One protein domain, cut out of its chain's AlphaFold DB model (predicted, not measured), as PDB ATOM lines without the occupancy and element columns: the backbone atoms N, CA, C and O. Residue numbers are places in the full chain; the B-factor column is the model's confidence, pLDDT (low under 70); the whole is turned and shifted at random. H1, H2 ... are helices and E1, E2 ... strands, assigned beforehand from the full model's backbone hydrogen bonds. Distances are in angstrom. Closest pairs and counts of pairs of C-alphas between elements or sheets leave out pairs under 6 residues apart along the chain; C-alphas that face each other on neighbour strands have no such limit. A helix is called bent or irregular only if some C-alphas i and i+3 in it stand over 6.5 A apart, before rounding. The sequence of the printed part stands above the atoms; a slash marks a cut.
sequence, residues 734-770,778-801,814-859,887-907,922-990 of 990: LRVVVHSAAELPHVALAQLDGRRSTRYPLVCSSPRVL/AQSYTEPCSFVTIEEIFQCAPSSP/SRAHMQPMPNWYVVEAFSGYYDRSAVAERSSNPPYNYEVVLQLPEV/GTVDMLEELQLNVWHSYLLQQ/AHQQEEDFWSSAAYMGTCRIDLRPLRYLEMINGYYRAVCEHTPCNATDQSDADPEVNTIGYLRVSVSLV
ATOM      1  N   LEU A 734       5.261 -37.477  56.636       90.69
ATOM      2  CA  LEU A 734       5.779 -36.157  56.995       90.69
ATOM      3  C   LEU A 734       4.600 -35.235  57.307       90.69
ATOM      4  O   LEU A 734       3.832 -34.879  56.418       90.69
ATOM      5  N   ARG A 735       4.445 -34.867  58.577       93.25
ATOM      6  CA  ARG A 735       3.412 -33.946  59.055       93.25
ATOM      7  C   ARG A 735       3.974 -32.528  59.067       93.25
ATOM      8  O   ARG A 735       4.847 -32.217  59.882       93.25
ATOM      9  N   VAL A 736       3.465 -31.692  58.169       94.12
ATOM     10  CA  VAL A 736       3.785 -30.266  58.032       94.12
ATOM     11  C   VAL A 736       2.625 -29.457  58.612       94.12
ATOM     12  O   VAL A 736       1.464 -29.769  58.363       94.12
ATOM     13  N   VAL A 737       2.930 -28.422  59.395       94.31
ATOM     14  CA  VAL A 737       1.940 -27.471  59.920       94.31
ATOM     15  C   VAL A 737       2.438 -26.048  59.699       94.31
ATOM     16  O   VAL A 737       3.433 -25.631  60.301       94.31
ATOM     17  N   VAL A 738       1.743 -25.299  58.846       93.94
ATOM     18  CA  VAL A 738       1.964 -23.871  58.595       93.94
ATOM     19  C   VAL A 738       1.013 -23.090  59.502       93.94
ATOM     20  O   VAL A 738      -0.198 -23.061  59.289       93.94
ATOM     21  N   HIS A 739       1.553 -22.477  60.555       92.12
ATOM     22  CA  HIS A 739       0.756 -21.823  61.602       92.12
ATOM     23  C   HIS A 739       0.248 -20.458  61.137       92.12
ATOM     24  O   HIS A 739      -0.951 -20.191  61.147       92.12
ATOM     25  N   SER A 740       1.168 -19.592  60.714       91.38
ATOM     26  CA  SER A 740       0.886 -18.225  60.272       91.38
ATOM     27  C   SER A 740       2.035 -17.691  59.420       91.38
ATOM     28  O   SER A 740       3.146 -18.221  59.493       91.38
ATOM     29  N   ALA A 741       1.810 -16.605  58.683       89.12
ATOM     30  CA  ALA A 741       2.906 -15.727  58.277       89.12
ATOM     31  C   ALA A 741       3.097 -14.572  59.276       89.12
ATOM     32  O   ALA A 741       2.302 -14.383  60.201       89.12
ATOM     33  N   ALA A 742       4.170 -13.813  59.082       86.56
ATOM     34  CA  ALA A 742       4.422 -12.519  59.689       86.56
ATOM     35  C   ALA A 742       5.124 -11.604  58.676       86.56
ATOM     36  O   ALA A 742       5.923 -12.078  57.865       86.56
ATOM     37  N   GLU A 743       4.844 -10.304  58.768       83.25
ATOM     38  CA  GLU A 743       5.504  -9.244  57.985       83.25
ATOM     39  C   GLU A 743       5.379  -9.403  56.450       83.25
ATOM     40  O   GLU A 743       6.256  -8.953  55.722       83.25
ATOM     41  N   LEU A 744       4.290 -10.009  55.947       83.75
ATOM     42  CA  LEU A 744       4.019 -10.095  54.500       83.75
ATOM     43  C   LEU A 744       3.781  -8.705  53.875       83.75
ATOM     44  O   LEU A 744       3.216  -7.827  54.538       83.75
ATOM     45  N   PRO A 745       4.137  -8.502  52.590       76.12
ATOM     46  CA  PRO A 745       4.105  -7.191  51.960       76.12
ATOM     47  C   PRO A 745       2.687  -6.819  51.517       76.12
ATOM     48  O   PRO A 745       1.864  -7.680  51.197       76.12
ATOM     49  N   HIS A 746       2.418  -5.517  51.417       72.56
ATOM     50  CA  HIS A 746       1.215  -5.035  50.743       72.56
ATOM     51  C   HIS A 746       1.311  -5.282  49.233       72.56
ATOM     52  O   HIS A 746       2.357  -5.070  48.620       72.56
ATOM     53  N   VAL A 747       0.199  -5.685  48.621       70.88
ATOM     54  CA  VAL A 747       0.128  -5.979  47.187       70.88
ATOM     55  C   VAL A 747      -0.503  -4.798  46.454       70.88
ATOM     56  O   VAL A 747      -1.588  -4.337  46.827       70.88
ATOM     57  N   ALA A 748       0.170  -4.320  45.404       63.44
ATOM     58  CA  ALA A 748      -0.381  -3.342  44.475       63.44
ATOM     59  C   ALA A 748      -1.142  -4.063  43.352       63.44
ATOM     60  O   ALA A 748      -0.582  -4.878  42.610       63.44
ATOM     61  N   LEU A 749      -2.434  -3.757  43.223       58.38
ATOM     62  CA  LEU A 749      -3.291  -4.335  42.191       58.38
ATOM     63  C   LEU A 749      -3.218  -3.452  40.936       58.38
ATOM     64  O   LEU A 749      -3.764  -2.350  40.914       58.38
ATOM     65  N   ALA A 750      -2.546  -3.928  39.885       52.72
ATOM     66  CA  ALA A 750      -2.455  -3.219  38.611       52.72
ATOM     67  C   ALA A 750      -3.819  -3.205  37.891       52.72
ATOM     68  O   ALA A 750      -4.170  -4.128  37.150       52.72
ATOM     69  N   GLN A 751      -4.615  -2.159  38.126       46.56
ATOM     70  CA  GLN A 751      -5.905  -1.957  37.469       46.56
ATOM     71  C   GLN A 751      -5.697  -1.405  36.049       46.56
ATOM     72  O   GLN A 751      -5.738  -0.200  35.823       46.56
ATOM     73  N   LEU A 752      -5.448  -2.305  35.095       42.84
ATOM     74  CA  LEU A 752      -5.322  -1.956  33.680       42.84
ATOM     75  C   LEU A 752      -6.694  -1.607  33.074       42.84
ATOM     76  O   LEU A 752      -7.661  -2.356  33.244       42.84
ATOM     77  N   ASP A 753      -6.777  -0.505  32.329       39.53
ATOM     78  CA  ASP A 753      -8.032  -0.042  31.738       39.53
ATOM     79  C   ASP A 753      -8.573  -0.989  30.650       39.53
ATOM     80  O   ASP A 753      -7.959  -1.225  29.607       39.53
ATOM     81  N   GLY A 754      -9.782  -1.508  30.881       44.38
ATOM     82  CA  GLY A 754     -10.689  -2.062  29.867       44.38
ATOM     83  C   GLY A 754     -10.311  -3.385  29.179       44.38
ATOM     84  O   GLY A 754     -11.206  -4.053  28.658       44.38
ATOM     85  N   ARG A 755      -9.040  -3.809  29.154       38.56
ATOM     86  CA  ARG A 755      -8.610  -5.041  28.458       38.56
ATOM     87  C   ARG A 755      -8.437  -6.235  29.397       38.56
ATOM     88  O   ARG A 755      -7.729  -6.166  30.396       38.56
ATOM     89  N   ARG A 756      -9.019  -7.378  29.008       38.25
ATOM     90  CA  ARG A 756      -8.809  -8.700  29.632       38.25
ATOM     91  C   ARG A 756      -7.428  -9.272  29.269       38.25
ATOM     92  O   ARG A 756      -7.343 -10.254  28.541       38.25
ATOM     93  N   SER A 757      -6.362  -8.637  29.748       38.91
ATOM     94  CA  SER A 757      -5.001  -9.187  29.713       38.91
ATOM     95  C   SER A 757      -4.552  -9.543  31.130       38.91
ATOM     96  O   SER A 757      -5.060  -8.982  32.100       38.91
ATOM     97  N   THR A 758      -3.630 -10.498  31.236       40.78
ATOM     98  CA  THR A 758      -3.113 -11.083  32.483       40.78
ATOM     99  C   THR A 758      -2.845 -10.060  33.597       40.78
ATOM    100  O   THR A 758      -2.046  -9.136  33.448       40.78
ATOM    101  N   ARG A 759      -3.511 -10.246  34.747       45.25
ATOM    102  CA  ARG A 759      -3.288  -9.448  35.961       45.25
ATOM    103  C   ARG A 759      -2.066  -9.973  36.709       45.25
ATOM    104  O   ARG A 759      -2.187 -10.903  37.500       45.25
ATOM    105  N   TYR A 760      -0.913  -9.356  36.499       45.94
ATOM    106  CA  TYR A 760       0.241  -9.555  37.373       45.94
ATOM    107  C   TYR A 760       0.160  -8.559  38.547       45.94
ATOM    108  O   TYR A 760       0.102  -7.351  38.296       45.94
ATOM    109  N   PRO A 761       0.137  -9.002  39.818       49.16
ATOM    110  CA  PRO A 761       0.340  -8.096  40.938       49.16
ATOM    111  C   PRO A 761       1.790  -7.638  40.976       49.16
ATOM    112  O   PRO A 761       2.715  -8.437  40.827       49.16
ATOM    113  N   LEU A 762       1.988  -6.360  41.278       53.62
ATOM    114  CA  LEU A 762       3.297  -5.861  41.670       53.62
ATOM    115  C   LEU A 762       3.437  -6.094  43.180       53.62
ATOM    116  O   LEU A 762       2.946  -5.320  44.006       53.62
ATOM    117  N   VAL A 763       4.061  -7.220  43.535       52.78
ATOM    118  CA  VAL A 763       4.401  -7.574  44.921       52.78
ATOM    119  C   VAL A 763       5.619  -6.747  45.332       52.78
ATOM    120  O   VAL A 763       6.760  -7.134  45.096       52.78
ATOM    121  N   CYS A 764       5.381  -5.567  45.909       50.53
ATOM    122  CA  CYS A 764       6.458  -4.672  46.321       50.53
ATOM    123  C   CYS A 764       6.906  -4.985  47.755       50.53
ATOM    124  O   CYS A 764       6.170  -4.748  48.712       50.53
ATOM    125  N   SER A 765       8.135  -5.482  47.914       43.81
ATOM    126  CA  SER A 765       8.744  -5.781  49.221       43.81
ATOM    127  C   SER A 765       9.032  -4.535  50.074       43.81
ATOM    128  O   SER A 765       9.271  -4.658  51.272       43.81
ATOM    129  N   SER A 766       8.996  -3.329  49.490       46.03
ATOM    130  CA  SER A 766       9.341  -2.077  50.169       46.03
ATOM    131  C   SER A 766       8.285  -0.982  49.954       46.03
ATOM    132  O   SER A 766       8.310  -0.297  48.932       46.03
ATOM    133  N   PRO A 767       7.418  -0.686  50.943       41.00
ATOM    134  CA  PRO A 767       6.486   0.447  50.884       41.00
ATOM    135  C   PRO A 767       7.182   1.816  51.078       41.00
ATOM    136  O   PRO A 767       6.567   2.766  51.559       41.00
ATOM    137  N   ARG A 768       8.489   1.921  50.784       38.16
ATOM    138  CA  ARG A 768       9.323   3.116  51.025       38.16
ATOM    139  C   ARG A 768      10.124   3.602  49.819       38.16
ATOM    140  O   ARG A 768      10.750   4.652  49.927       38.16
ATOM    141  N   VAL A 769      10.104   2.885  48.696       37.00
ATOM    142  CA  VAL A 769      10.720   3.335  47.442       37.00
ATOM    143  C   VAL A 769       9.705   3.134  46.324       37.00
ATOM    144  O   VAL A 769       9.466   2.007  45.899       37.00
ATOM    145  N   LEU A 770       9.095   4.227  45.858       34.84
ATOM    146  CA  LEU A 770       8.416   4.200  44.567       34.84
ATOM    147  C   LEU A 770       9.490   4.174  43.471       34.84
ATOM    148  O   LEU A 770      10.428   4.971  43.544       34.84
ATOM    149  N   ALA A 778      -4.260   5.455  40.267       41.94
ATOM    150  CA  ALA A 778      -4.122   5.217  41.701       41.94
ATOM    151  C   ALA A 778      -3.847   3.738  42.043       41.94
ATOM    152  O   ALA A 778      -4.774   2.945  42.214       41.94
ATOM    153  N   GLN A 779      -2.570   3.385  42.216       51.88
ATOM    154  CA  GLN A 779      -2.156   2.101  42.788       51.88
ATOM    155  C   GLN A 779      -2.582   2.018  44.261       51.88
ATOM    156  O   GLN A 779      -1.865   2.444  45.167       51.88
ATOM    157  N   SER A 780      -3.776   1.475  44.511       58.22
ATOM    158  CA  SER A 780      -4.218   1.170  45.870       58.22
ATOM    159  C   SER A 780      -3.496  -0.082  46.379       58.22
ATOM    160  O   SER A 780      -3.688  -1.194  45.886       58.22
ATOM    161  N   TYR A 781      -2.628   0.118  47.371       66.69
ATOM    162  CA  TYR A 781      -1.988  -0.965  48.109       66.69
ATOM    163  C   TYR A 781      -3.005  -1.611  49.051       66.69
ATOM    164  O   TYR A 781      -3.726  -0.916  49.770       66.69
ATOM    165  N   THR A 782      -3.049  -2.941  49.067       71.00
ATOM    166  CA  THR A 782      -3.936  -3.717  49.947       71.00
ATOM    167  C   THR A 782      -3.141  -4.748  50.745       71.00
ATOM    168  O   THR A 782      -2.055  -5.160  50.338       71.00
ATOM    169  N   GLU A 783      -3.641  -5.157  51.915       79.19
ATOM    170  CA  GLU A 783      -3.086  -6.330  52.604       79.19
ATOM    171  C   GLU A 783      -3.407  -7.619  51.821       79.19
ATOM    172  O   GLU A 783      -4.514  -7.748  51.287       79.19
ATOM    173  N   PRO A 784      -2.466  -8.577  51.744       82.12
ATOM    174  CA  PRO A 784      -2.622  -9.753  50.901       82.12
ATOM    175  C   PRO A 784      -3.686 -10.710  51.453       82.12
ATOM    176  O   PRO A 784      -3.551 -11.244  52.551       82.12
ATOM    177  N   CYS A 785      -4.705 -11.013  50.645       87.31
ATOM    178  CA  CYS A 785      -5.387 -12.307  50.730       87.31
ATOM    179  C   CYS A 785      -4.364 -13.372  50.316       87.31
ATOM    180  O   CYS A 785      -3.938 -13.333  49.159       87.31
ATOM    181  N   SER A 786      -3.930 -14.278  51.192       89.38
ATOM    182  CA  SER A 786      -2.820 -15.192  50.863       89.38
ATOM    183  C   SER A 786      -3.090 -16.653  51.192       89.38
ATOM    184  O   SER A 786      -3.907 -16.968  52.052       89.38
ATOM    185  N   PHE A 787      -2.389 -17.553  50.508       91.56
ATOM    186  CA  PHE A 787      -2.374 -18.985  50.791       91.56
ATOM    187  C   PHE A 787      -0.969 -19.562  50.576       91.56
ATOM    188  O   PHE A 787      -0.115 -18.927  49.954       91.56
ATOM    189  N   VAL A 788      -0.725 -20.753  51.122       92.00
ATOM    190  CA  VAL A 788       0.566 -21.452  51.048       92.00
ATOM    191  C   VAL A 788       0.368 -22.828  50.424       92.00
ATOM    192  O   VAL A 788      -0.556 -23.539  50.812       92.00
ATOM    193  N   THR A 789       1.236 -23.200  49.488       91.50
ATOM    194  CA  THR A 789       1.302 -24.521  48.840       91.50
ATOM    195  C   THR A 789       2.538 -25.294  49.294       91.50
ATOM    196  O   THR A 789       3.534 -24.695  49.705       91.50
ATOM    197  N   ILE A 790       2.502 -26.622  49.183       91.69
ATOM    198  CA  ILE A 790       3.700 -27.473  49.143       91.69
ATOM    199  C   ILE A 790       4.022 -27.771  47.682       91.69
ATOM    200  O   ILE A 790       3.181 -28.306  46.971       91.69
ATOM    201  N   GLU A 791       5.245 -27.458  47.261       89.06
ATOM    202  CA  GLU A 791       5.686 -27.630  45.871       89.06
ATOM    203  C   GLU A 791       6.535 -28.891  45.712       89.06
ATOM    204  O   GLU A 791       6.199 -29.802  44.961       89.06
ATOM    205  N   GLU A 792       7.649 -28.963  46.447       88.31
ATOM    206  CA  GLU A 792       8.654 -30.012  46.297       88.31
ATOM    207  C   GLU A 792       9.260 -30.407  47.647       88.31
ATOM    208  O   GLU A 792       9.381 -29.609  48.581       88.31
ATOM    209  N   ILE A 793       9.690 -31.666  47.733       87.00
ATOM    210  CA  ILE A 793      10.528 -32.181  48.817       87.00
ATOM    211  C   ILE A 793      11.823 -32.657  48.171       87.00
ATOM    212  O   ILE A 793      11.789 -33.510  47.286       87.00
ATOM    213  N   PHE A 794      12.961 -32.139  48.612       84.81
ATOM    214  CA  PHE A 794      14.273 -32.519  48.107       84.81
ATOM    215  C   PHE A 794      14.905 -33.620  48.954       84.81
ATOM    216  O   PHE A 794      14.882 -33.590  50.192       84.81
ATOM    217  N   GLN A 795      15.522 -34.572  48.260       83.31
ATOM    218  CA  GLN A 795      16.326 -35.635  48.843       83.31
ATOM    219  C   GLN A 795      17.746 -35.642  48.265       83.31
ATOM    220  O   GLN A 795      17.972 -35.253  47.117       83.31
ATOM    221  N   CYS A 796      18.684 -36.153  49.055       72.75
ATOM    222  CA  CYS A 796      20.066 -36.376  48.652       72.75
ATOM    223  C   CYS A 796      20.134 -37.382  47.487       72.75
ATOM    224  O   CYS A 796      19.543 -38.463  47.575       72.75
ATOM    225  N   ALA A 797      20.863 -37.068  46.410       62.34
ATOM    226  CA  ALA A 797      20.999 -37.982  45.273       62.34
ATOM    227  C   ALA A 797      21.641 -39.336  45.684       62.34
ATOM    228  O   ALA A 797      22.706 -39.343  46.318       62.34
ATOM    229  N   PRO A 798      21.063 -40.494  45.297       53.06
ATOM    230  CA  PRO A 798      21.573 -41.817  45.665       53.06
ATOM    231  C   PRO A 798      22.856 -42.170  44.889       53.06
ATOM    232  O   PRO A 798      22.844 -42.887  43.889       53.06
ATOM    233  N   SER A 799      23.988 -41.654  45.366       42.72
ATOM    234  CA  SER A 799      25.321 -41.910  44.810       42.72
ATOM    235  C   SER A 799      25.845 -43.307  45.167       42.72
ATOM    236  O   SER A 799      25.734 -43.771  46.307       42.72
ATOM    237  N   SER A 800      26.448 -43.986  44.184       34.56
ATOM    238  CA  SER A 800      27.006 -45.331  44.365       34.56
ATOM    239  C   SER A 800      28.174 -45.329  45.368       34.56
ATOM    240  O   SER A 800      28.919 -44.346  45.460       34.56
ATOM    241  N   PRO A 801      28.368 -46.419  46.142       36.91
ATOM    242  CA  PRO A 801      29.276 -46.412  47.293       36.91
ATOM    243  C   PRO A 801      30.738 -46.099  46.940       36.91
ATOM    244  O   PRO A 801      31.453 -45.553  47.776       36.91
ATOM    245  N   SER A 814      25.774 -26.127  47.195       40.97
ATOM    246  CA  SER A 814      25.267 -26.186  45.807       40.97
ATOM    247  C   SER A 814      24.009 -27.047  45.666       40.97
ATOM    248  O   SER A 814      24.030 -28.221  46.032       40.97
ATOM    249  N   ARG A 815      22.944 -26.505  45.047       52.16
ATOM    250  CA  ARG A 815      21.678 -27.215  44.744       52.16
ATOM    251  C   ARG A 815      21.877 -28.443  43.835       52.16
ATOM    252  O   ARG A 815      21.034 -29.329  43.824       52.16
ATOM    253  N   ALA A 816      23.011 -28.547  43.134       45.81
ATOM    254  CA  ALA A 816      23.307 -29.574  42.126       45.81
ATOM    255  C   ALA A 816      23.380 -31.040  42.622       45.81
ATOM    256  O   ALA A 816      23.583 -31.940  41.810       45.81
ATOM    257  N   HIS A 817      23.237 -31.303  43.928       56.09
ATOM    258  CA  HIS A 817      23.181 -32.662  44.501       56.09
ATOM    259  C   HIS A 817      21.808 -33.052  45.068       56.09
ATOM    260  O   HIS A 817      21.604 -34.210  45.438       56.09
ATOM    261  N   MET A 818      20.874 -32.100  45.121       71.56
ATOM    262  CA  MET A 818      19.498 -32.325  45.546       71.56
ATOM    263  C   MET A 818      18.679 -32.829  44.360       71.56
ATOM    264  O   MET A 818      18.774 -32.294  43.256       71.56
ATOM    265  N   GLN A 819      17.846 -33.840  44.590       77.12
ATOM    266  CA  GLN A 819      16.858 -34.303  43.619       77.12
ATOM    267  C   GLN A 819      15.450 -34.112  44.191       77.12
ATOM    268  O   GLN A 819      15.242 -34.432  45.366       77.12
ATOM    269  N   PRO A 820      14.477 -33.620  43.402       80.81
ATOM    270  CA  PRO A 820      13.083 -33.624  43.823       80.81
ATOM    271  C   PRO A 820      12.654 -35.079  44.037       80.81
ATOM    272  O   PRO A 820      12.865 -35.951  43.191       80.81
ATOM    273  N   MET A 821      12.117 -35.367  45.217       81.75
ATOM    274  CA  MET A 821      11.732 -36.709  45.625       81.75
ATOM    275  C   MET A 821      10.479 -37.134  44.845       81.75
ATOM    276  O   MET A 821       9.433 -36.504  44.991       81.75
ATOM    277  N   PRO A 822      10.527 -38.200  44.028       78.12
ATOM    278  CA  PRO A 822       9.372 -38.612  43.243       78.12
ATOM    279  C   PRO A 822       8.333 -39.337  44.110       78.12
ATOM    280  O   PRO A 822       8.672 -40.022  45.076       78.12
ATOM    281  N   ASN A 823       7.068 -39.278  43.690       78.06
ATOM    282  CA  ASN A 823       5.964 -40.094  44.216       78.06
ATOM    283  C   ASN A 823       5.608 -39.889  45.707       78.06
ATOM    284  O   ASN A 823       5.055 -40.801  46.328       78.06
ATOM    285  N   TRP A 824       5.875 -38.710  46.286       87.31
ATOM    286  CA  TRP A 824       5.158 -38.293  47.497       87.31
ATOM    287  C   TRP A 824       3.720 -37.878  47.148       87.31
ATOM    288  O   TRP A 824       3.429 -37.536  46.002       87.31
ATOM    289  N   TYR A 825       2.806 -37.944  48.117       85.88
ATOM    290  CA  TYR A 825       1.420 -37.496  47.939       85.88
ATOM    291  C   TYR A 825       0.770 -37.094  49.267       85.88
ATOM    292  O   TYR A 825       1.162 -37.580  50.327       85.88
ATOM    293  N   VAL A 826      -0.243 -36.227  49.228       88.56
ATOM    294  CA  VAL A 826      -1.029 -35.851  50.417       88.56
ATOM    295  C   VAL A 826      -1.948 -37.003  50.842       88.56
ATOM    296  O   VAL A 826      -2.678 -37.554  50.019       88.56
ATOM    297  N   VAL A 827      -1.934 -37.354  52.130       88.06
ATOM    298  CA  VAL A 827      -2.837 -38.349  52.741       88.06
ATOM    299  C   VAL A 827      -4.029 -37.667  53.404       88.06
ATOM    300  O   VAL A 827      -5.172 -38.052  53.180       88.06
ATOM    301  N   GLU A 828      -3.749 -36.655  54.225       89.38
ATOM    302  CA  GLU A 828      -4.710 -35.929  55.059       89.38
ATOM    303  C   GLU A 828      -4.342 -34.437  55.036       89.38
ATOM    304  O   GLU A 828      -3.155 -34.103  55.060       89.38
ATOM    305  N   ALA A 829      -5.338 -33.549  54.989       89.31
ATOM    306  CA  ALA A 829      -5.158 -32.098  55.027       89.31
ATOM    307  C   ALA A 829      -6.279 -31.439  55.852       89.31
ATOM    308  O   ALA A 829      -7.440 -31.840  55.765       89.31
ATOM    309  N   PHE A 830      -5.928 -30.423  56.638       88.88
ATOM    310  CA  PHE A 830      -6.800 -29.698  57.562       88.88
ATOM    311  C   PHE A 830      -6.569 -28.190  57.407       88.88
ATOM    312  O   PHE A 830      -5.434 -27.747  57.242       88.88
ATOM    313  N   SER A 831      -7.642 -27.393  57.456       83.38
ATOM    314  CA  SER A 831      -7.621 -25.948  57.136       83.38
ATOM    315  C   SER A 831      -7.108 -25.635  55.716       83.38
ATOM    316  O   SER A 831      -6.524 -24.580  55.468       83.38
ATOM    317  N   GLY A 832      -7.305 -26.557  54.769       84.69
ATOM    318  CA  GLY A 832      -6.824 -26.445  53.392       84.69
ATOM    319  C   GLY A 832      -7.403 -27.507  52.460       84.69
ATOM    320  O   GLY A 832      -8.275 -28.282  52.850       84.69
ATOM    321  N   TYR A 833      -6.907 -27.525  51.226       81.38
ATOM    322  CA  TYR A 833      -7.320 -28.417  50.147       81.38
ATOM    323  C   TYR A 833      -6.077 -29.090  49.562       81.38
ATOM    324  O   TYR A 833      -5.261 -28.421  48.940       81.38
ATOM    325  N   TYR A 834      -5.943 -30.404  49.761       84.94
ATOM    326  CA  TYR A 834      -4.775 -31.187  49.339       84.94
ATOM    327  C   TYR A 834      -3.440 -30.566  49.801       84.94
ATOM    328  O   TYR A 834      -3.126 -30.612  50.991       84.94
ATOM    329  N   ASP A 835      -2.666 -30.008  48.876       84.12
ATOM    330  CA  ASP A 835      -1.327 -29.428  49.038       84.12
ATOM    331  C   ASP A 835      -1.325 -27.919  49.349       84.12
ATOM    332  O   ASP A 835      -0.272 -27.382  49.704       84.12
ATOM    333  N   ARG A 836      -2.486 -27.242  49.286       89.81
ATOM    334  CA  ARG A 836      -2.640 -25.822  49.647       89.81
ATOM    335  C   ARG A 836      -3.430 -25.576  50.930       89.81
ATOM    336  O   ARG A 836      -4.391 -26.280  51.246       89.81
ATOM    337  N   SER A 837      -3.103 -24.488  51.625       91.00
ATOM    338  CA  SER A 837      -3.945 -23.921  52.682       91.00
ATOM    339  C   SER A 837      -5.259 -23.356  52.128       91.00
ATOM    340  O   SER A 837      -5.415 -23.120  50.928       91.00
ATOM    341  N   ALA A 838      -6.207 -23.061  53.017       88.12
ATOM    342  CA  ALA A 838      -7.263 -22.103  52.708       88.12
ATOM    343  C   ALA A 838      -6.657 -20.714  52.413       88.12
ATOM    344  O   ALA A 838      -5.550 -20.398  52.866       88.12
ATOM    345  N   VAL A 839      -7.391 -19.878  51.672       87.88
ATOM    346  CA  VAL A 839      -7.039 -18.462  51.500       87.88
ATOM    347  C   VAL A 839      -7.344 -17.733  52.803       87.88
ATOM    348  O   VAL A 839      -8.500 -17.636  53.208       87.88
ATOM    349  N   ALA A 840      -6.302 -17.234  53.458       86.06
ATOM    350  CA  ALA A 840      -6.425 -16.368  54.614       86.06
ATOM    351  C   ALA A 840      -6.906 -14.971  54.194       86.06
ATOM    352  O   ALA A 840      -6.557 -14.462  53.122       86.06
ATOM    353  N   GLU A 841      -7.701 -14.356  55.068       80.25
ATOM    354  CA  GLU A 841      -8.210 -12.994  54.903       80.25
ATOM    355  C   GLU A 841      -7.076 -11.961  54.805       80.25
ATOM    356  O   GLU A 841      -5.932 -12.225  55.186       80.25
ATOM    357  N   ARG A 842      -7.409 -10.768  54.292       80.19
ATOM    358  CA  ARG A 842      -6.469  -9.656  54.084       80.19
ATOM    359  C   ARG A 842      -5.715  -9.339  55.372       80.19
ATOM    360  O   ARG A 842      -6.286  -8.772  56.298       80.19
ATOM    361  N   SER A 843      -4.440  -9.713  55.415       83.56
ATOM    362  CA  SER A 843      -3.559  -9.422  56.540       83.56
ATOM    363  C   SER A 843      -2.093  -9.526  56.136       83.56
ATOM    364  O   SER A 843      -1.700 -10.408  55.379       83.56
ATOM    365  N   SER A 844      -1.261  -8.672  56.718       82.94
ATOM    366  CA  SER A 844       0.201  -8.800  56.763       82.94
ATOM    367  C   SER A 844       0.693  -9.932  57.689       82.94
ATOM    368  O   SER A 844       1.855 -10.331  57.618       82.94
ATOM    369  N   ASN A 845      -0.169 -10.460  58.572       88.12
ATOM    370  CA  ASN A 845       0.161 -11.501  59.559       88.12
ATOM    371  C   ASN A 845      -0.906 -12.632  59.602       88.12
ATOM    372  O   ASN A 845      -1.468 -12.915  60.664       88.12
ATOM    373  N   PRO A 846      -1.231 -13.270  58.459       88.12
ATOM    374  CA  PRO A 846      -2.341 -14.214  58.325       88.12
ATOM    375  C   PRO A 846      -2.133 -15.519  59.120       88.12
ATOM    376  O   PRO A 846      -1.063 -16.130  59.021       88.12
ATOM    377  N   PRO A 847      -3.149 -16.007  59.856       90.94
ATOM    378  CA  PRO A 847      -3.132 -17.316  60.500       90.94
ATOM    379  C   PRO A 847      -3.677 -18.401  59.556       90.94
ATOM    380  O   PRO A 847      -4.887 -18.539  59.394       90.94
ATOM    381  N   TYR A 848      -2.799 -19.205  58.951       90.44
ATOM    382  CA  TYR A 848      -3.222 -20.304  58.070       90.44
ATOM    383  C   TYR A 848      -3.764 -21.507  58.852       90.44
ATOM    384  O   TYR A 848      -4.742 -22.118  58.433       90.44
ATOM    385  N   ASN A 849      -3.125 -21.859  59.979       92.06
ATOM    386  CA  ASN A 849      -3.384 -23.085  60.754       92.06
ATOM    387  C   ASN A 849      -3.538 -24.345  59.872       92.06
ATOM    388  O   ASN A 849      -4.362 -25.220  60.152       92.06
ATOM    389  N   TYR A 850      -2.769 -24.399  58.783       93.12
ATOM    390  CA  TYR A 850      -2.837 -25.422  57.749       93.12
ATOM    391  C   TYR A 850      -1.965 -26.603  58.153       93.12
ATOM    392  O   TYR A 850      -0.757 -26.455  58.330       93.12
ATOM    393  N   GLU A 851      -2.581 -27.767  58.327       94.19
ATOM    394  CA  GLU A 851      -1.907 -29.014  58.682       94.19
ATOM    395  C   GLU A 851      -2.098 -30.036  57.568       94.19
ATOM    396  O   GLU A 851      -3.205 -30.232  57.074       94.19
ATOM    397  N   VAL A 852      -1.018 -30.712  57.187       93.25
ATOM    398  CA  VAL A 852      -1.018 -31.648  56.069       93.25
ATOM    399  C   VAL A 852      -0.027 -32.782  56.311       93.25
ATOM    400  O   VAL A 852       1.082 -32.590  56.817       93.25
ATOM    401  N   VAL A 853      -0.459 -33.997  55.984       91.81
ATOM    402  CA  VAL A 853       0.274 -35.240  56.223       91.81
ATOM    403  C   VAL A 853       0.629 -35.859  54.880       91.81
ATOM    404  O   VAL A 853      -0.237 -36.353  54.158       91.81
ATOM    405  N   LEU A 854       1.915 -35.828  54.546       91.06
ATOM    406  CA  LEU A 854       2.456 -36.305  53.278       91.06
ATOM    407  C   LEU A 854       2.933 -37.749  53.426       91.06
ATOM    408  O   LEU A 854       3.674 -38.074  54.355       91.06
ATOM    409  N   GLN A 855       2.555 -38.616  52.493       89.00
ATOM    410  CA  GLN A 855       3.153 -39.934  52.361       89.00
ATOM    411  C   GLN A 855       4.497 -39.800  51.653       89.00
ATOM    412  O   GLN A 855       4.554 -39.363  50.505       89.00
ATOM    413  N   LEU A 856       5.572 -40.220  52.319       86.81
ATOM    414  CA  LEU A 856       6.888 -40.339  51.696       86.81
ATOM    415  C   LEU A 856       7.002 -41.687  50.956       86.81
ATOM    416  O   LEU A 856       6.405 -42.672  51.411       86.81
ATOM    417  N   PRO A 857       7.763 -41.777  49.851       77.94
ATOM    418  CA  PRO A 857       8.065 -43.049  49.209       77.94
ATOM    419  C   PRO A 857       8.905 -43.955  50.124       77.94
ATOM    420  O   PRO A 857       9.720 -43.506  50.935       77.94
ATOM    421  N   GLU A 858       8.717 -45.262  49.972       62.75
ATOM    422  CA  GLU A 858       9.482 -46.271  50.698       62.75
ATOM    423  C   GLU A 858      10.841 -46.475  50.015       62.75
ATOM    424  O   GLU A 858      10.930 -46.987  48.898       62.75
ATOM    425  N   VAL A 859      11.915 -46.025  50.671       56.59
ATOM    426  CA  VAL A 859      13.277 -46.077  50.123       56.59
ATOM    427  C   VAL A 859      13.828 -47.494  50.259       56.59
ATOM    428  O   VAL A 859      14.545 -47.819  51.207       56.59
ATOM    429  N   GLY A 887      16.645 -44.753  57.499       51.09
ATOM    430  CA  GLY A 887      16.941 -44.629  56.050       51.09
ATOM    431  C   GLY A 887      16.355 -43.419  55.291       51.09
ATOM    432  O   GLY A 887      17.109 -42.551  54.871       51.09
ATOM    433  N   THR A 888      15.026 -43.303  55.158       52.78
ATOM    434  CA  THR A 888      14.366 -42.165  54.475       52.78
ATOM    435  C   THR A 888      14.746 -40.780  55.031       52.78
ATOM    436  O   THR A 888      14.972 -39.849  54.269       52.78
ATOM    437  N   VAL A 889      14.850 -40.627  56.355       54.78
ATOM    438  CA  VAL A 889      15.181 -39.357  57.039       54.78
ATOM    439  C   VAL A 889      16.643 -38.972  56.814       54.78
ATOM    440  O   VAL A 889      16.970 -37.790  56.740       54.78
ATOM    441  N   ASP A 890      17.512 -39.968  56.650       61.59
ATOM    442  CA  ASP A 890      18.918 -39.763  56.303       61.59
ATOM    443  C   ASP A 890      19.101 -39.311  54.838       61.59
ATOM    444  O   ASP A 890      20.191 -38.862  54.482       61.59
ATOM    445  N   MET A 891      18.037 -39.354  54.018       71.06
ATOM    446  CA  MET A 891      18.000 -38.786  52.663       71.06
ATOM    447  C   MET A 891      17.225 -37.467  52.539       71.06
ATOM    448  O   MET A 891      17.502 -36.740  51.596       71.06
ATOM    449  N   LEU A 892      16.289 -37.126  53.436       82.38
ATOM    450  CA  LEU A 892      15.557 -35.845  53.377       82.38
ATOM    451  C   LEU A 892      16.501 -34.650  53.578       82.38
ATOM    452  O   LEU A 892      17.317 -34.666  54.509       82.38
ATOM    453  N   GLU A 893      16.368 -33.609  52.748       82.94
ATOM    454  CA  GLU A 893      17.239 -32.424  52.795       82.94
ATOM    455  C   GLU A 893      16.493 -31.088  52.865       82.94
ATOM    456  O   GLU A 893      16.805 -30.299  53.753       82.94
ATOM    457  N   GLU A 894      15.488 -30.834  52.024       89.00
ATOM    458  CA  GLU A 894      14.745 -29.559  52.023       89.00
ATOM    459  C   GLU A 894      13.252 -29.769  51.700       89.00
ATOM    460  O   GLU A 894      12.886 -30.701  50.987       89.00
ATOM    461  N   LEU A 895      12.382 -28.919  52.244       90.75
ATOM    462  CA  LEU A 895      10.967 -28.784  51.887       90.75
ATOM    463  C   LEU A 895      10.752 -27.383  51.308       90.75
ATOM    464  O   LEU A 895      11.101 -26.394  51.958       90.75
ATOM    465  N   GLN A 896      10.155 -27.312  50.120       91.94
ATOM    466  CA  GLN A 896       9.791 -26.068  49.455       91.94
ATOM    467  C   GLN A 896       8.282 -25.810  49.573       91.94
ATOM    468  O   GLN A 896       7.457 -26.633  49.173       91.94
ATOM    469  N   LEU A 897       7.943 -24.634  50.097       93.50
ATOM    470  CA  LEU A 897       6.596 -24.068  50.107       93.50
ATOM    471  C   LEU A 897       6.577 -22.814  49.225       93.50
ATOM    472  O   LEU A 897       7.542 -22.053  49.269       93.50
ATOM    473  N   ASN A 898       5.486 -22.524  48.517       91.69
ATOM    474  CA  ASN A 898       5.295 -21.212  47.888       91.69
ATOM    475  C   ASN A 898       4.190 -20.425  48.602       91.69
ATOM    476  O   ASN A 898       3.198 -20.984  49.071       91.69
ATOM    477  N   VAL A 899       4.363 -19.105  48.668       90.62
ATOM    478  CA  VAL A 899       3.360 -18.146  49.140       90.62
ATOM    479  C   VAL A 899       2.701 -17.497  47.930       90.62
ATOM    480  O   VAL A 899       3.387 -17.014  47.025       90.62
ATOM    481  N   TRP A 900       1.372 -17.450  47.938       88.81
ATOM    482  CA  TRP A 900       0.547 -16.935  46.849       88.81
ATOM    483  C   TRP A 900      -0.453 -15.895  47.358       88.81
ATOM    484  O   TRP A 900      -0.983 -16.014  48.461       88.81
ATOM    485  N   HIS A 901      -0.764 -14.912  46.518       86.69
ATOM    486  CA  HIS A 901      -1.903 -14.009  46.649       86.69
ATOM    487  C   HIS A 901      -3.107 -14.567  45.870       86.69
ATOM    488  O   HIS A 901      -2.924 -15.127  44.791       86.69
ATOM    489  N   SER A 902      -4.335 -14.395  46.373       84.25
ATOM    490  CA  SER A 902      -5.570 -14.723  45.637       84.25
ATOM    491  C   SER A 902      -6.482 -13.507  45.470       84.25
ATOM    492  O   SER A 902      -6.804 -12.814  46.437       84.25
ATOM    493  N   TYR A 903      -6.956 -13.286  44.243       72.44
ATOM    494  CA  TYR A 903      -7.854 -12.185  43.885       72.44
ATOM    495  C   TYR A 903      -9.348 -12.481  44.140       72.44
ATOM    496  O   TYR A 903     -10.161 -11.555  44.100       72.44
ATOM    497  N   LEU A 904      -9.744 -13.738  44.392       63.75
ATOM    498  CA  LEU A 904     -11.162 -14.149  44.403       63.75
ATOM    499  C   LEU A 904     -12.010 -13.484  45.495       63.75
ATOM    500  O   LEU A 904     -13.178 -13.187  45.262       63.75
ATOM    501  N   LEU A 905     -11.418 -13.156  46.648       57.38
ATOM    502  CA  LEU A 905     -12.081 -12.438  47.752       57.38
ATOM    503  C   LEU A 905     -12.440 -10.967  47.422       57.38
ATOM    504  O   LEU A 905     -12.734 -10.178  48.317       57.38
ATOM    505  N   GLN A 906     -12.385 -10.565  46.150       50.34
ATOM    506  CA  GLN A 906     -12.893  -9.284  45.650       50.34
ATOM    507  C   GLN A 906     -14.164  -9.434  44.785       50.34
ATOM    508  O   GLN A 906     -14.648  -8.439  44.248       50.34
ATOM    509  N   GLN A 907     -14.725 -10.644  44.650       42.59
ATOM    510  CA  GLN A 907     -16.011 -10.883  43.982       42.59
ATOM    511  C   GLN A 907     -17.079 -11.406  44.953       42.59
ATOM    512  O   GLN A 907     -17.231 -12.609  45.154       42.59
ATOM    513  N   ALA A 922     -15.913 -28.379  38.998       66.31
ATOM    514  CA  ALA A 922     -14.778 -28.355  39.919       66.31
ATOM    515  C   ALA A 922     -13.442 -28.108  39.195       66.31
ATOM    516  O   ALA A 922     -12.605 -27.394  39.728       66.31
ATOM    517  N   HIS A 923     -13.256 -28.646  37.983       71.44
ATOM    518  CA  HIS A 923     -12.073 -28.359  37.160       71.44
ATOM    519  C   HIS A 923     -12.023 -26.881  36.752       71.44
ATOM    520  O   HIS A 923     -11.029 -26.215  37.008       71.44
ATOM    521  N   GLN A 924     -13.133 -26.342  36.235       74.88
ATOM    522  CA  GLN A 924     -13.215 -24.928  35.867       74.88
ATOM    523  C   GLN A 924     -13.001 -24.014  37.082       74.88
ATOM    524  O   GLN A 924     -12.262 -23.049  36.987       74.88
ATOM    525  N   GLN A 925     -13.582 -24.333  38.245       74.25
ATOM    526  CA  GLN A 925     -13.364 -23.568  39.484       74.25
ATOM    527  C   GLN A 925     -11.904 -23.600  39.961       74.25
ATOM    528  O   GLN A 925     -11.446 -22.641  40.577       74.25
ATOM    529  N   GLU A 926     -11.178 -24.680  39.677       79.00
ATOM    530  CA  GLU A 926      -9.755 -24.822  39.981       79.00
ATOM    531  C   GLU A 926      -8.892 -24.006  38.998       79.00
ATOM    532  O   GLU A 926      -7.990 -23.287  39.418       79.00
ATOM    533  N   GLU A 927      -9.209 -24.023  37.700       78.38
ATOM    534  CA  GLU A 927      -8.564 -23.178  36.679       78.38
ATOM    535  C   GLU A 927      -8.850 -21.681  36.898       78.38
ATOM    536  O   GLU A 927      -7.948 -20.842  36.802       78.38
ATOM    537  N   ASP A 928     -10.083 -21.336  37.270       76.94
ATOM    538  CA  ASP A 928     -10.500 -19.987  37.661       76.94
ATOM    539  C   ASP A 928      -9.772 -19.544  38.947       76.94
ATOM    540  O   ASP A 928      -9.398 -18.376  39.073       76.94
ATOM    541  N   PHE A 929      -9.500 -20.463  39.885       82.81
ATOM    542  CA  PHE A 929      -8.681 -20.198  41.072       82.81
ATOM    543  C   PHE A 929      -7.217 -19.930  40.713       82.81
ATOM    544  O   PHE A 929      -6.676 -18.912  41.133       82.81
ATOM    545  N   TRP A 930      -6.570 -20.783  39.913       82.50
ATOM    546  CA  TRP A 930      -5.150 -20.601  39.580       82.50
ATOM    547  C   TRP A 930      -4.898 -19.420  38.637       82.50
ATOM    548  O   TRP A 930      -3.910 -18.713  38.806       82.50
ATOM    549  N   SER A 931      -5.820 -19.117  37.719       76.31
ATOM    550  CA  SER A 931      -5.767 -17.893  36.895       76.31
ATOM    551  C   SER A 931      -6.061 -16.601  37.674       76.31
ATOM    552  O   SER A 931      -5.835 -15.500  37.165       76.31
ATOM    553  N   SER A 932      -6.529 -16.721  38.921       76.62
ATOM    554  CA  SER A 932      -6.706 -15.628  39.884       76.62
ATOM    555  C   SER A 932      -5.842 -15.792  41.146       76.62
ATOM    556  O   SER A 932      -6.040 -15.086  42.143       76.62
ATOM    557  N   ALA A 933      -4.840 -16.671  41.079       81.88
ATOM    558  CA  ALA A 933      -3.732 -16.766  42.012       81.88
ATOM    559  C   ALA A 933      -2.497 -16.081  41.416       81.88
ATOM    560  O   ALA A 933      -2.321 -16.019  40.200       81.88
ATOM    561  N   ALA A 934      -1.622 -15.568  42.272       81.69
ATOM    562  CA  ALA A 934      -0.367 -14.971  41.843       81.69
ATOM    563  C   ALA A 934       0.739 -15.207  42.867       81.69
ATOM    564  O   ALA A 934       0.544 -15.044  44.070       81.69
ATOM    565  N   TYR A 935       1.902 -15.605  42.376       82.44
ATOM    566  CA  TYR A 935       3.047 -15.972  43.193       82.44
ATOM    567  C   TYR A 935       3.648 -14.756  43.919       82.44
ATOM    568  O   TYR A 935       3.784 -13.681  43.335       82.44
ATOM    569  N   MET A 936       4.003 -14.928  45.198       81.00
ATOM    570  CA  MET A 936       4.664 -13.905  46.022       81.00
ATOM    571  C   MET A 936       6.114 -14.274  46.360       81.00
ATOM    572  O   MET A 936       6.972 -13.394  46.380       81.00
ATOM    573  N   GLY A 937       6.403 -15.549  46.645       84.56
ATOM    574  CA  GLY A 937       7.758 -15.992  46.981       84.56
ATOM    575  C   GLY A 937       7.855 -17.412  47.544       84.56
ATOM    576  O   GLY A 937       6.881 -17.955  48.065       84.56
ATOM    577  N   THR A 938       9.054 -17.988  47.483       88.44
ATOM    578  CA  THR A 938       9.387 -19.312  48.021       88.44
ATOM    579  C   THR A 938       9.739 -19.224  49.502       88.44
ATOM    580  O   THR A 938      10.489 -18.343  49.918       88.44
ATOM    581  N   CYS A 939       9.305 -20.194  50.298       89.56
ATOM    582  CA  CYS A 939       9.806 -20.446  51.640       89.56
ATOM    583  C   CYS A 939      10.459 -21.837  51.699       89.56
ATOM    584  O   CYS A 939       9.822 -22.843  51.386       89.56
ATOM    585  N   ARG A 940      11.740 -21.894  52.082       88.38
ATOM    586  CA  ARG A 940      12.548 -23.127  52.081       88.38
ATOM    587  C   ARG A 940      12.904 -23.557  53.503       88.38
ATOM    588  O   ARG A 940      13.271 -22.728  54.338       88.38
ATOM    589  N   ILE A 941      12.776 -24.854  53.780       88.56
ATOM    590  CA  ILE A 941      12.907 -25.441  55.120       88.56
ATOM    591  C   ILE A 941      13.904 -26.601  55.066       88.56
ATOM    592  O   ILE A 941      13.601 -27.650  54.503       88.56
ATOM    593  N   ASP A 942      15.063 -26.442  55.706       84.25
ATOM    594  CA  ASP A 942      16.036 -27.525  55.899       84.25
ATOM    595  C   ASP A 942      15.403 -28.669  56.716       84.25
ATOM    596  O   ASP A 942      15.006 -28.474  57.866       84.25
ATOM    597  N   LEU A 943      15.299 -29.861  56.121       85.75
ATOM    598  CA  LEU A 943      14.740 -31.064  56.749       85.75
ATOM    599  C   LEU A 943      15.794 -31.917  57.460       85.75
ATOM    600  O   LEU A 943      15.435 -32.793  58.253       85.75
ATOM    601  N   ARG A 944      17.091 -31.670  57.235       81.62
ATOM    602  CA  ARG A 944      18.190 -32.442  57.844       81.62
ATOM    603  C   ARG A 944      18.123 -32.470  59.380       81.62
ATOM    604  O   ARG A 944      18.471 -33.513  59.942       81.62
ATOM    605  N   PRO A 945      17.611 -31.441  60.094       81.25
ATOM    606  CA  PRO A 945      17.395 -31.523  61.534       81.25
ATOM    607  C   PRO A 945      16.422 -32.615  61.994       81.25
ATOM    608  O   PRO A 945      16.544 -33.061  63.132       81.25
ATOM    609  N   LEU A 946      15.525 -33.143  61.147       80.25
ATOM    610  CA  LEU A 946      14.682 -34.305  61.494       80.25
ATOM    611  C   LEU A 946      15.500 -35.581  61.766       80.25
ATOM    612  O   LEU A 946      15.010 -36.503  62.417       80.25
ATOM    613  N   ARG A 947      16.773 -35.635  61.345       76.44
ATOM    614  CA  ARG A 947      17.699 -36.728  61.694       76.44
ATOM    615  C   ARG A 947      18.000 -36.768  63.202       76.44
ATOM    616  O   ARG A 947      18.378 -37.820  63.717       76.44
ATOM    617  N   TYR A 948      17.811 -35.669  63.938       73.12
ATOM    618  CA  TYR A 948      18.105 -35.592  65.377       73.12
ATOM    619  C   TYR A 948      17.038 -34.881  66.234       73.12
ATOM    620  O   TYR A 948      16.996 -35.112  67.443       73.12
ATOM    621  N   LEU A 949      16.124 -34.102  65.657       77.19
ATOM    622  CA  LEU A 949      14.926 -33.564  66.316       77.19
ATOM    623  C   LEU A 949      13.724 -34.513  66.153       77.19
ATOM    624  O   LEU A 949      13.755 -35.448  65.361       77.19
ATOM    625  N   GLU A 950      12.669 -34.305  66.940       82.44
ATOM    626  CA  GLU A 950      11.347 -34.943  66.733       82.44
ATOM    627  C   GLU A 950      10.457 -34.065  65.852       82.44
ATOM    628  O   GLU A 950       9.695 -34.541  65.015       82.44
ATOM    629  N   MET A 951      10.597 -32.755  66.047       85.50
ATOM    630  CA  MET A 951       9.870 -31.713  65.358       85.50
ATOM    631  C   MET A 951      10.812 -30.532  65.131       85.50
ATOM    632  O   MET A 951      11.476 -30.063  66.058       85.50
ATOM    633  N   ILE A 952      10.840 -30.049  63.898       86.81
ATOM    634  CA  ILE A 952      11.328 -28.726  63.522       86.81
ATOM    635  C   ILE A 952      10.203 -27.726  63.815       86.81
ATOM    636  O   ILE A 952       9.047 -28.021  63.528       86.81
ATOM    637  N   ASN A 953      10.506 -26.557  64.382       86.50
ATOM    638  CA  ASN A 953       9.548 -25.464  64.594       86.50
ATOM    639  C   ASN A 953      10.315 -24.133  64.564       86.50
ATOM    640  O   ASN A 953      11.267 -23.971  65.329       86.50
ATOM    641  N   GLY A 954       9.952 -23.213  63.668       83.50
ATOM    642  CA  GLY A 954      10.735 -22.000  63.416       83.50
ATOM    643  C   GLY A 954      10.002 -20.950  62.581       83.50
ATOM    644  O   GLY A 954       8.833 -21.122  62.239       83.50
ATOM    645  N   TYR A 955      10.707 -19.857  62.273       84.19
ATOM    646  CA  TYR A 955      10.243 -18.770  61.404       84.19
ATOM    647  C   TYR A 955      11.160 -18.705  60.181       84.19
ATOM    648  O   TYR A 955      12.273 -18.183  60.252       84.19
ATOM    649  N   TYR A 956      10.683 -19.253  59.073       86.19
ATOM    650  CA  TYR A 956      11.425 -19.404  57.827       86.19
ATOM    651  C   TYR A 956      11.178 -18.202  56.922       86.19
ATOM    652  O   TYR A 956      10.054 -17.711  56.847       86.19
ATOM    653  N   ARG A 957      12.218 -17.712  56.243       85.62
ATOM    654  CA  ARG A 957      12.086 -16.593  55.298       85.62
ATOM    655  C   ARG A 957      11.264 -17.026  54.089       85.62
ATOM    656  O   ARG A 957      11.502 -18.102  53.544       85.62
ATOM    657  N   ALA A 958      10.323 -16.183  53.682       85.38
ATOM    658  CA  ALA A 958       9.732 -16.207  52.354       85.38
ATOM    659  C   ALA A 958      10.487 -15.187  51.487       85.38
ATOM    660  O   ALA A 958      10.690 -14.048  51.913       85.38
ATOM    661  N   VAL A 959      10.933 -15.593  50.301       83.38
ATOM    662  CA  VAL A 959      11.828 -14.826  49.424       83.38
ATOM    663  C   VAL A 959      11.190 -14.696  48.046       83.38
ATOM    664  O   VAL A 959      10.797 -15.701  47.454       83.38
ATOM    665  N   CYS A 960      11.096 -13.479  47.513       78.69
ATOM    666  CA  CYS A 960      10.682 -13.291  46.127       78.69
ATOM    667  C   CYS A 960      11.838 -13.691  45.201       78.69
ATOM    668  O   CYS A 960      12.851 -13.002  45.121       78.69
ATOM    669  N   GLU A 961      11.682 -14.805  44.486       66.88
ATOM    670  CA  GLU A 961      12.638 -15.252  43.459       66.88
ATOM    671  C   GLU A 961      12.389 -14.577  42.092       66.88
ATOM    672  O   GLU A 961      12.947 -15.000  41.084       66.88
ATOM    673  N   HIS A 962      11.481 -13.596  42.014       53.19
ATOM    674  CA  HIS A 962      10.967 -13.022  40.758       53.19
ATOM    675  C   HIS A 962      11.076 -11.488  40.690       53.19
ATOM    676  O   HIS A 962      10.459 -10.867  39.827       53.19
ATOM    677  N   THR A 963      11.851 -10.853  41.574       40.81
ATOM    678  CA  THR A 963      12.130  -9.412  41.503       40.81
ATOM    679  C   THR A 963      12.892  -9.102  40.202       40.81
ATOM    680  O   THR A 963      14.011  -9.595  40.047       40.81
ATOM    681  N   PRO A 964      12.357  -8.292  39.262       36.06
ATOM    682  CA  PRO A 964      13.055  -7.935  38.027       36.06
ATOM    683  C   PRO A 964      14.081  -6.826  38.307       36.06
ATOM    684  O   PRO A 964      13.948  -5.684  37.873       36.06
ATOM    685  N   CYS A 965      15.099  -7.161  39.095       31.41
ATOM    686  CA  CYS A 965      16.274  -6.326  39.279       31.41
ATOM    687  C   CYS A 965      17.209  -6.530  38.082       31.41
ATOM    688  O   CYS A 965      17.530  -7.666  37.738       31.41
ATOM    689  N   ASN A 966      17.684  -5.437  37.480       30.08
ATOM    690  CA  ASN A 966      18.656  -5.463  36.381       30.08
ATOM    691  C   ASN A 966      20.065  -5.805  36.905       30.08
ATOM    692  O   ASN A 966      20.968  -4.973  36.872       30.08
ATOM    693  N   ALA A 967      20.226  -7.012  37.448       30.19
ATOM    694  CA  ALA A 967      21.452  -7.524  38.045       30.19
ATOM    695  C   ALA A 967      21.798  -8.878  37.410       30.19
ATOM    696  O   ALA A 967      21.096  -9.870  37.602       30.19
ATOM    697  N   THR A 968      22.888  -8.916  36.647       34.16
ATOM    698  CA  THR A 968      23.351 -10.079  35.869       34.16
ATOM    699  C   THR A 968      23.998 -11.193  36.703       34.16
ATOM    700  O   THR A 968      24.478 -12.173  36.139       34.16
ATOM    701  N   ASP A 969      23.974 -11.090  38.034       35.12
ATOM    702  CA  ASP A 969      24.648 -11.999  38.961       35.12
ATOM    703  C   ASP A 969      23.648 -12.705  39.895       35.12
ATOM    704  O   ASP A 969      23.411 -12.285  41.029       35.12
ATOM    705  N   GLN A 970      23.105 -13.849  39.463       36.28
ATOM    706  CA  GLN A 970      22.264 -14.718  40.312       36.28
ATOM    707  C   GLN A 970      23.042 -15.432  41.447       36.28
ATOM    708  O   GLN A 970      22.488 -16.301  42.120       36.28
ATOM    709  N   SER A 971      24.321 -15.099  41.664       35.12
ATOM    710  CA  SER A 971      25.210 -15.803  42.601       35.12
ATOM    711  C   SER A 971      25.284 -15.194  44.007       35.12
ATOM    712  O   SER A 971      25.540 -15.939  44.948       35.12
ATOM    713  N   ASP A 972      25.086 -13.880  44.160       36.38
ATOM    714  CA  ASP A 972      25.303 -13.151  45.431       36.38
ATOM    715  C   ASP A 972      24.189 -12.118  45.726       36.38
ATOM    716  O   ASP A 972      24.398 -11.080  46.353       36.38
ATOM    717  N   ALA A 973      22.958 -12.411  45.294       38.81
ATOM    718  CA  ALA A 973      21.781 -11.656  45.721       38.81
ATOM    719  C   ALA A 973      21.510 -11.902  47.218       38.81
ATOM    720  O   ALA A 973      20.901 -12.907  47.594       38.81
ATOM    721  N   ASP A 974      21.979 -10.980  48.061       46.00
ATOM    722  CA  ASP A 974      21.915 -11.062  49.524       46.00
ATOM    723  C   ASP A 974      20.464 -11.352  49.986       46.00
ATOM    724  O   ASP A 974      19.564 -10.531  49.757       46.00
ATOM    725  N   PRO A 975      20.167 -12.524  50.591       51.03
ATOM    726  CA  PRO A 975      18.791 -13.020  50.725       51.03
ATOM    727  C   PRO A 975      17.919 -12.176  51.662       51.03
ATOM    728  O   PRO A 975      16.701 -12.355  51.708       51.03
ATOM    729  N   GLU A 976      18.518 -11.247  52.407       56.47
ATOM    730  CA  GLU A 976      17.803 -10.275  53.235       56.47
ATOM    731  C   GLU A 976      17.085  -9.219  52.371       56.47
ATOM    732  O   GLU A 976      16.007  -8.768  52.747       56.47
ATOM    733  N   VAL A 977      17.616  -8.886  51.184       58.16
ATOM    734  CA  VAL A 977      17.059  -7.876  50.258       58.16
ATOM    735  C   VAL A 977      15.788  -8.375  49.558       58.16
ATOM    736  O   VAL A 977      14.839  -7.615  49.376       58.16
ATOM    737  N   ASN A 978      15.744  -9.665  49.207       68.62
ATOM    738  CA  ASN A 978      14.593 -10.301  48.552       68.62
ATOM    739  C   ASN A 978      13.616 -10.980  49.538       68.62
ATOM    740  O   ASN A 978      12.642 -11.600  49.105       68.62
ATOM    741  N   THR A 979      13.841 -10.888  50.856       76.50
ATOM    742  CA  THR A 979      12.903 -11.421  51.859       76.50
ATOM    743  C   THR A 979      11.609 -10.599  51.855       76.50
ATOM    744  O   THR A 979      11.624  -9.411  52.157       76.50
ATOM    745  N   ILE A 980      10.478 -11.245  51.556       79.38
ATOM    746  CA  ILE A 980       9.139 -10.630  51.590       79.38
ATOM    747  C   ILE A 980       8.424 -10.800  52.936       79.38
ATOM    748  O   ILE A 980       7.401 -10.167  53.153       79.38
ATOM    749  N   GLY A 981       8.908 -11.672  53.820       84.38
ATOM    750  CA  GLY A 981       8.296 -11.934  55.123       84.38
ATOM    751  C   GLY A 981       8.730 -13.280  55.698       84.38
ATOM    752  O   GLY A 981       9.717 -13.871  55.249       84.38
ATOM    753  N   TYR A 982       7.988 -13.790  56.682       87.81
ATOM    754  CA  TYR A 982       8.331 -15.029  57.386       87.81
ATOM    755  C   TYR A 982       7.131 -15.971  57.537       87.81
ATOM    756  O   TYR A 982       6.071 -15.544  57.984       87.81
ATOM    757  N   LEU A 983       7.306 -17.268  57.267       89.81
ATOM    758  CA  LEU A 983       6.337 -18.314  57.611       89.81
ATOM    759  C   LEU A 983       6.725 -19.001  58.924       89.81
ATOM    760  O   LEU A 983       7.840 -19.505  59.071       89.81
ATOM    761  N   ARG A 984       5.783 -19.098  59.866       90.88
ATOM    762  CA  ARG A 984       5.926 -19.959  61.042       90.88
ATOM    763  C   ARG A 984       5.496 -21.378  60.685       90.88
ATOM    764  O   ARG A 984       4.301 -21.657  60.583       90.88
ATOM    765  N   VAL A 985       6.462 -22.280  60.557       91.19
ATOM    766  CA  VAL A 985       6.223 -23.674  60.153       91.19
ATOM    767  C   VAL A 985       6.780 -24.628  61.200       91.19
ATOM    768  O   VAL A 985       7.849 -24.393  61.772       91.19
ATOM    769  N   SER A 986       6.064 -25.726  61.437       91.31
ATOM    770  CA  SER A 986       6.605 -26.897  62.120       91.31
ATOM    771  C   SER A 986       6.480 -28.152  61.268       91.31
ATOM    772  O   SER A 986       5.441 -28.378  60.656       91.31
ATOM    773  N   VAL A 987       7.517 -28.986  61.268       91.44
ATOM    774  CA  VAL A 987       7.586 -30.236  60.498       91.44
ATOM    775  C   VAL A 987       7.986 -31.372  61.431       91.44
ATOM    776  O   VAL A 987       8.886 -31.210  62.250       91.44
ATOM    777  N   SER A 988       7.332 -32.523  61.317       90.81
ATOM    778  CA  SER A 988       7.596 -33.718  62.130       90.81
ATOM    779  C   SER A 988       7.418 -34.987  61.301       90.81
ATOM    780  O   SER A 988       6.599 -35.011  60.383       90.81
ATOM    781  N   LEU A 989       8.175 -36.039  61.616       86.50
ATOM    782  CA  LEU A 989       7.976 -37.362  61.022       86.50
ATOM    783  C   LEU A 989       7.017 -38.183  61.896       86.50
ATOM    784  O   LEU A 989       7.118 -38.120  63.124       86.50
ATOM    785  N   VAL A 990       6.117 -38.939  61.263       79.25
ATOM    786  CA  VAL A 990       5.061 -39.750  61.898       79.25
ATOM    787  C   VAL A 990       5.070 -41.170  61.332       79.25
ATOM    788  O   VAL A 990       5.238 -41.308  60.098       79.25
TER     789      VAL A 990
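AT A GLANCE: This is residues 734 to 770, 778 to 801, 814 to 859, 887 to 907 and 922 to 990 of the 990 residues of an uncharacterized protein of Leptomonas seymouri (UniProt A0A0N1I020). One antiparallel sheet of nine strands is folded back on itself like a partly open book, with E3, E2 and E6 in one leaf, E8, E9, E1, E5 and E4 in the other, and E7 as the hinge between them. The short helix H2 sits on the sheet at one end of the strands, while residues 922 to 927 of H1 and the loop residues 752 to 757 and 964 to 974 stick out from the body. The 197 printed residues have two named helices and nine named strands, along the chain E1 E2 E3 E4 E5 E6 H1 E7 H2 E8 E9, and the sheet's order is E3 E2 E6 E7 E8 E9 E1 E5 E4. The class is mostly strand, with under half of the printed residues in named elements. The whole is compact, with a radius of gyration of the C-alphas of 18.0 A and spans of 60 by 42 by 27 A.

IN THESE COORDINATES: E3 holds residues 818 to 820, E2 residues 786 to 796 over 31.3 A, and E6 residues 892 to 902 over 30.9 A. E7, residues 933 to 942, is 26.4 A long and bends by 59 degrees at residue 936. E8, residues 951 to 959, is 23.3 A long and bends by 56 degrees at residue 954. E9, residues 979 to 989, is 27.9 A long, bends by 54 degrees at residue 982, and has its last C-alpha at (7.976, -37.362, 61.022). E1, residues 734 to 742, is 23.8 A long, from C-alpha 734 at (5.779, -36.157, 56.995). E5 holds residues 850 to 855 over 16.6 A, and E4 residues 825 to 830 over 14.9 A. H1, residues 922 to 930, is 12.4 A long and begins at C-alpha 922, (-14.778, -28.355, 39.919). H2 holds residues 944 to 947.

HOW THE PARTS SIT: The folded sheet, one sheet bent back on itself into two leaves that face each other, has 46 pairs of C-alphas within 11 A between its leaves. It is strongly twisted, with edge strands E3 and E4. E3 and E2 are antiparallel, with N 819 and O 795 within hydrogen-bond range at 2.9 A. E2 and E6 are antiparallel at 161 degrees, with N 787 and O 900 at 2.9 A. E6 and E7 have N 899 and O 937 at 2.8 A. E7 and E8 have N 938 and O 959 at 2.9 A, and C-alphas 939 and 958, which face each other, are 4.3 A apart. E8 and E9 form a hairpin, with N 956 and O 983 at 2.9 A. E9 and E1 have N 737 and O 986 at 2.8 A. E1 and E5 have N 736 and O 852 at 2.9 A. E5 and E4 form the other hairpin, with N 853 and O 828 at 2.9 A. E3 and E4 are apart, and E1 and E2 are only just apart, at 8.0 A. H2 is on the sheet at a height of 5.8 A, over none of its strands; its closest C-alphas to E6 are those of Arg 944 and Glu 893, 5.1 A apart. H1 is only just not on the sheet, with 4 pairs of C-alphas within 10 A. In H1 every O i to N i+4 pair is within hydrogen-bond range; H2 is too short for such a pair.

THE WHOLE: The C-alphas of Gly 754 and Pro 801, the two farthest apart, are 62.2 A from each other. Residues 771 to 777, 802 to 813, 860 to 886 and 908 to 921 are not printed, with C-alpha gaps of 12.9, 20.7, 7.1 and 18.0 A across these cuts. The links E4 to E5 and E8 to E9 are long. The mean pLDDT of the printed part is 72.5, and 65 residues are under 70, among them residues 748 to 770 and 961 to 978.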